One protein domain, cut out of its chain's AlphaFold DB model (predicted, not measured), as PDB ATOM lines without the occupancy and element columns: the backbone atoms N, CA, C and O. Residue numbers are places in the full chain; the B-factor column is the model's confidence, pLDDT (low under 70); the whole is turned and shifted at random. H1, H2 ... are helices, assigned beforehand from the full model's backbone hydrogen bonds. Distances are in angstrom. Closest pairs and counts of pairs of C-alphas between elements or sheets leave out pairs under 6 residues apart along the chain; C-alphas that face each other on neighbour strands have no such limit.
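AT A GLANCE: This is residues 241 to 286 of the 287 residues of an uncharacterized protein of Mytilinidion resinicola (UniProt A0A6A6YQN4). Two short helices, H1 and H2, pack together as a small knot, with a long opening stretch without a named element, residues 241 to 254, leading in from one end of the domain and the far part of H3 sticking out at the other with residues 278 to 286. The printed part has 46 residues with three named helices, in the order H1, H2, H3, and no named strand. The class is all helix, though only 19 of the 46 residues are in named elements. The whole is loose, with a radius of gyration of the C-alphas of 12.5 A, and flat, spanning 39 by 23 by 12 A.

IN THESE COORDINATES: Begin at C-alpha 241, at (178.784, 222.797, 189.916), and go along residues 241 to 254 to reach H1, residues 255 to 259, which starts at C-alpha 255 at (189.926, 204.460, 196.505). H2 is residues 263 to 266. H3, residues 275 to 284, is the longest helix at 14.5 A and ends at C-alpha 284 at (190.695, 192.780, 180.161).

HOW THE PARTS SIT: Look first at H1 and H2, which touch; their closest C-alphas, those of Cys 257 and Ala 266, are 4.7 A apart. H1 and H3 only just touch, with 3 pairs of C-alphas within 8 A, the closest being those of His 256 and Glu 277 at 7.2 A. H2 and H3 are apart. Every O i to N i+4 pair is within hydrogen-bond range in H1 and H3; H2 is too short for such a pair, and its 1 O i to N i+3 pair is within range.

THE WHOLE: The C-alphas of Gly 242 and Lys 286 are the two farthest apart, at 39.7 A. The printed part has no cut. The link from H1 to H2 is tight and that from H2 to H3 is short. Mean pLDDT of the printed part is 81.9; look for values under 70 at residues 277 to 286.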
ATOM      1  N   ASP A 241     179.014 221.600 190.702       83.06
ATOM      2  CA  ASP A 241     178.784 222.797 189.916       83.06
ATOM      3  C   ASP A 241     179.287 224.052 190.659       83.06
ATOM      4  O   ASP A 241     179.629 224.029 191.844       83.06
ATOM      5  N   GLY A 242     179.366 225.176 189.948       79.50
ATOM      6  CA  GLY A 242     179.643 226.500 190.513       79.50
ATOM      7  C   GLY A 242     181.122 226.892 190.617       79.50
ATOM      8  O   GLY A 242     181.412 228.062 190.873       79.50
ATOM      9  N   HIS A 243     182.072 225.986 190.356       86.25
ATOM     10  CA  HIS A 243     183.509 226.281 190.459       86.25
ATOM     11  C   HIS A 243     184.388 225.447 189.508       86.25
ATOM     12  O   HIS A 243     183.934 224.493 188.881       86.25
ATOM     13  N   LEU A 244     185.661 225.839 189.367       78.31
ATOM     14  CA  LEU A 244     186.672 225.116 188.585       78.31
ATOM     15  C   LEU A 244     187.619 224.341 189.509       78.31
ATOM     16  O   LEU A 244     187.714 224.625 190.696       78.31
ATOM     17  N   VAL A 245     188.390 223.397 188.957       78.12
ATOM     18  CA  VAL A 245     189.368 222.596 189.727       78.12
ATOM     19  C   VAL A 245     190.372 223.456 190.501       78.12
ATOM     20  O   VAL A 245     190.789 223.068 191.588       78.12
ATOM     21  N   VAL A 246     190.762 224.608 189.946       79.12
ATOM     22  CA  VAL A 246     191.697 225.549 190.592       79.12
ATOM     23  C   VAL A 246     191.105 226.220 191.832       79.12
ATOM     24  O   VAL A 246     191.859 226.581 192.727       79.12
ATOM     25  N   ASP A 247     189.777 226.301 191.900       86.00
ATOM     26  CA  ASP A 247     189.008 226.892 192.997       86.00
ATOM     27  C   ASP A 247     188.371 225.798 193.885       86.00
ATOM     28  O   ASP A 247     187.497 226.072 194.701       86.00
ATOM     29  N   CYS A 248     188.741 224.527 193.684       87.69
ATOM     30  CA  CYS A 248     188.119 223.388 194.355       87.69
ATOM     31  C   CYS A 248     188.795 223.084 195.692       87.69
ATOM     32  O   CYS A 248     189.872 222.474 195.729       87.69
ATOM     33  N   GLU A 249     188.101 223.405 196.779       94.56
ATOM     34  CA  GLU A 249     188.531 223.118 198.154       94.56
ATOM     35  C   GLU A 249     188.076 221.738 198.661       94.56
ATOM     36  O   GLU A 249     188.582 221.249 199.670       94.56
ATOM     37  N   GLU A 250     187.174 221.073 197.931       93.81
ATOM     38  CA  GLU A 250     186.627 219.772 198.316       93.81
ATOM     39  C   GLU A 250     187.722 218.698 198.467       93.81
ATOM     40  O   GLU A 250     188.559 218.481 197.575       93.81
ATOM     41  N   GLN A 251     187.685 217.976 199.590       94.06
ATOM     42  CA  GLN A 251     188.586 216.857 199.841       94.06
ATOM     43  C   GLN A 251     188.081 215.601 199.135       94.06
ATOM     44  O   GLN A 251     187.214 214.881 199.616       94.06
ATOM     45  N   VAL A 252     188.672 215.306 197.981       94.62
ATOM     46  CA  VAL A 252     188.376 214.080 197.234       94.62
ATOM     47  C   VAL A 252     189.429 213.013 197.502       94.62
ATOM     48  O   VAL A 252     190.614 213.325 197.619       94.62
ATOM     49  N   GLN A 253     189.012 211.749 197.559       96.31
ATOM     50  CA  GLN A 253     189.917 210.607 197.658       96.31
ATOM     51  C   GLN A 253     189.474 209.487 196.709       96.31
ATOM     52  O   GLN A 253     188.359 208.976 196.778       96.31
ATOM     53  N   CYS A 254     190.373 209.083 195.821       94.69
ATOM     54  CA  CYS A 254     190.188 207.956 194.924       94.69
ATOM     55  C   CYS A 254     190.622 206.653 195.607       94.69
ATOM     56  O   CYS A 254     191.819 206.427 195.810       94.69
ATOM     57  N   ALA A 255     189.673 205.751 195.865       94.81
ATOM     58  CA  ALA A 255     189.926 204.460 196.505       94.81
ATOM     59  C   ALA A 255     190.915 203.589 195.708       94.81
ATOM     60  O   ALA A 255     191.753 202.903 196.289       94.81
ATOM     61  N   HIS A 256     190.881 203.648 194.372       92.69
ATOM     62  CA  HIS A 256     191.784 202.868 193.520       92.69
ATOM     63  C   HIS A 256     193.235 203.353 193.577       92.69
ATOM     64  O   HIS A 256     194.151 202.539 193.668       92.69
ATOM     65  N   CYS A 257     193.463 204.667 193.511       92.88
ATOM     66  CA  CYS A 257     194.807 205.234 193.623       92.88
ATOM     67  C   CYS A 257     195.354 205.103 195.045       92.88
ATOM     68  O   CYS A 257     196.539 204.821 195.203       92.88
ATOM     69  N   PHE A 258     194.485 205.236 196.052       94.62
ATOM     70  CA  PHE A 258     194.835 205.002 197.448       94.62
ATOM     71  C   PHE A 258     195.295 203.553 197.666       94.62
ATOM     72  O   PHE A 258     196.397 203.324 198.150       94.62
ATOM     73  N   ALA A 259     194.519 202.570 197.197       93.75
ATOM     74  CA  ALA A 259     194.885 201.154 197.278       93.75
ATOM     75  C   ALA A 259     196.156 200.801 196.479       93.75
ATOM     76  O   ALA A 259     196.856 199.852 196.818       93.75
ATOM     77  N   ALA A 260     196.470 201.559 195.423       92.12
ATOM     78  CA  ALA A 260     197.689 201.391 194.633       92.12
ATOM     79  C   ALA A 260     198.932 202.069 195.249       92.12
ATOM     80  O   ALA A 260     200.002 202.009 194.645       92.12
ATOM     81  N   GLY A 261     198.802 202.736 196.403       94.56
ATOM     82  CA  GLY A 261     199.890 203.469 197.060       94.56
ATOM     83  C   GLY A 261     200.288 204.776 196.363       94.56
ATOM     84  O   GLY A 261     201.330 205.350 196.673       94.56
ATOM     85  N   ASP A 262     199.482 205.270 195.418       93.06
ATOM     86  CA  ASP A 262     199.734 206.520 194.696       93.06
ATOM     87  C   ASP A 262     199.000 207.678 195.382       93.06
ATOM     88  O   ASP A 262     197.991 208.198 194.891       93.06
ATOM     89  N   TRP A 263     199.490 208.045 196.569       90.12
ATOM     90  CA  TRP A 263     198.839 209.006 197.464       90.12
ATOM     91  C   TRP A 263     198.632 210.371 196.803       90.12
ATOM     92  O   TRP A 263     197.572 210.972 196.948       90.12
ATOM     93  N   TYR A 264     199.596 210.834 196.000       90.06
ATOM     94  CA  TYR A 264     199.477 212.101 195.274       90.06
ATOM     95  C   TYR A 264     198.293 212.088 194.297       90.06
ATOM     96  O   TYR A 264     197.526 213.049 194.219       90.06
ATOM     97  N   LYS A 265     198.091 210.984 193.564       90.38
ATOM     98  CA  LYS A 265     196.925 210.859 192.683       90.38
ATOM     99  C   LYS A 265     195.641 210.617 193.459       90.38
ATOM    100  O   LYS A 265     194.609 211.119 193.014       90.38
ATOM    101  N   ALA A 266     195.695 209.901 194.582       92.94
ATOM    102  CA  ALA A 266     194.525 209.591 195.391       92.94
ATOM    103  C   ALA A 266     193.736 210.853 195.766       92.94
ATOM    104  O   ALA A 266     192.521 210.836 195.641       92.94
ATOM    105  N   TYR A 267     194.397 211.966 196.086       93.19
ATOM    106  CA  TYR A 267     193.718 213.200 196.516       93.19
ATOM    107  C   TYR A 267     193.353 214.190 195.395       93.19
ATOM    108  O   TYR A 267     192.935 215.326 195.644       93.19
ATOM    109  N   SER A 268     193.527 213.780 194.137       89.75
ATOM    110  CA  SER A 268     193.343 214.656 192.970       89.75
ATOM    111  C   SER A 268     192.015 214.468 192.231       89.75
ATOM    112  O   SER A 268     191.723 215.256 191.336       89.75
ATOM    113  N   HIS A 269     191.243 213.422 192.545       91.06
ATOM    114  CA  HIS A 269     189.984 213.080 191.866       91.06
ATOM    115  C   HIS A 269     189.136 212.098 192.694       91.06
ATOM    116  O   HIS A 269     189.661 211.414 193.574       91.06
ATOM    117  N   GLN A 270     187.844 211.991 192.378       91.06
ATOM    118  CA  GLN A 270     186.941 210.959 192.907       91.06
ATOM    119  C   GLN A 270     187.194 209.571 192.285       91.06
ATOM    120  O   GLN A 270     187.771 209.441 191.202       91.06
ATOM    121  N   THR A 271     186.770 208.510 192.981       91.19
ATOM    122  CA  THR A 271     186.992 207.107 192.578       91.19
ATOM    123  C   THR A 271     186.407 206.767 191.203       91.19
ATOM    124  O   THR A 271     187.078 206.122 190.402       91.19
ATOM    125  N   ASP A 272     185.204 207.245 190.897       84.88
ATOM    126  CA  ASP A 272     184.493 207.060 189.621       84.88
ATOM    127  C   ASP A 272     185.204 207.718 188.419       84.88
ATOM    128  O   ASP A 272     185.030 207.308 187.271       84.88
ATOM    129  N   ARG A 273     186.067 208.706 188.675       79.06
ATOM    130  CA  ARG A 273     186.916 209.366 187.670       79.06
ATOM    131  C   ARG A 273     188.304 208.742 187.553       79.06
ATOM    132  O   ARG A 273     189.162 209.254 186.824       79.06
ATOM    133  N   CYS A 274     188.560 207.641 188.259       85.38
ATOM    134  CA  CYS A 274     189.875 207.028 188.277       85.38
ATOM    135  C   CYS A 274     190.236 206.383 186.939       85.38
ATOM    136  O   CYS A 274     189.646 205.405 186.480       85.38
ATOM    137  N   LYS A 275     191.305 206.888 186.326       78.31
ATOM    138  CA  LYS A 275     191.757 206.392 185.022       78.31
ATOM    139  C   LYS A 275     192.372 205.001 185.084       78.31
ATOM    140  O   LYS A 275     192.319 204.283 184.088       78.31
ATOM    141  N   SER A 276     192.988 204.630 186.207       76.75
ATOM    142  CA  SER A 276     193.646 203.325 186.337       76.75
ATOM    143  C   SER A 276     192.637 202.177 186.211       76.75
ATOM    144  O   SER A 276     192.948 201.166 185.583       76.75
ATOM    145  N   GLU A 277     191.412 202.368 186.705       67.88
ATOM    146  CA  GLU A 277     190.333 201.387 186.590       67.88
ATOM    147  C   GLU A 277     189.794 201.289 185.150       67.88
ATOM    148  O   GLU A 277     189.670 200.191 184.604       67.88
ATOM    149  N   PHE A 278     189.592 202.430 184.479       59.84
ATOM    150  CA  PHE A 278     189.188 202.479 183.067       59.84
ATOM    151  C   PHE A 278     190.180 201.746 182.145       59.84
ATOM    152  O   PHE A 278     189.776 200.997 181.250       59.84
ATOM    153  N   PHE A 279     191.490 201.911 182.373       63.28
ATOM    154  CA  PHE A 279     192.515 201.198 181.604       63.28
ATOM    155  C   PHE A 279     192.580 199.701 181.938       63.28
ATOM    156  O   PHE A 279     192.788 198.904 181.024       63.28
ATOM    157  N   ARG A 280     192.343 199.299 183.198       65.12
ATOM    158  CA  ARG A 280     192.235 197.878 183.582       65.12
ATOM    159  C   ARG A 280     191.069 197.185 182.873       65.12
ATOM    160  O   ARG A 280     191.283 196.145 182.253       65.12
ATOM    161  N   LYS A 281     189.874 197.788 182.879       60.91
ATOM    162  CA  LYS A 281     188.674 197.237 182.217       60.91
ATOM    163  C   LYS A 281     188.868 197.062 180.704       60.91
ATOM    164  O   LYS A 281     188.482 196.042 180.144       60.91
ATOM    165  N   ARG A 282     189.543 198.009 180.037       50.34
ATOM    166  CA  ARG A 282     189.867 197.909 178.597       50.34
ATOM    167  C   ARG A 282     190.975 196.910 178.261       50.34
ATOM    168  O   ARG A 282     190.966 196.368 177.161       50.34
ATOM    169  N   GLY A 283     191.932 196.694 179.164       53.94
ATOM    170  CA  GLY A 283     192.961 195.662 179.005       53.94
ATOM    171  C   GLY A 283     192.391 194.246 179.120       53.94
ATOM    172  O   GLY A 283     192.826 193.363 178.391       53.94
ATOM    173  N   ALA A 284     191.379 194.059 179.972       53.28
ATOM    174  CA  ALA A 284     190.695 192.780 180.161       53.28
ATOM    175  C   ALA A 284     189.744 192.399 179.006       53.28
ATOM    176  O   ALA A 284     189.518 191.220 178.781       53.28
ATOM    177  N   MET A 285     189.234 193.367 178.233       49.66
ATOM    178  CA  MET A 285     188.377 193.135 177.050       49.66
ATOM    179  C   MET A 285     189.137 192.688 175.781       49.66
ATOM    180  O   MET A 285     188.554 192.655 174.700       49.66
ATOM    181  N   LYS A 286     190.442 192.408 175.873       46.09
ATOM    182  CA  LYS A 286     191.281 191.966 174.742       46.09
ATOM    183  C   LYS A 286     191.625 190.468 174.762       46.09
ATOM    184  O   LYS A 286     192.573 190.075 174.084       46.09
TER     185      LYS A 286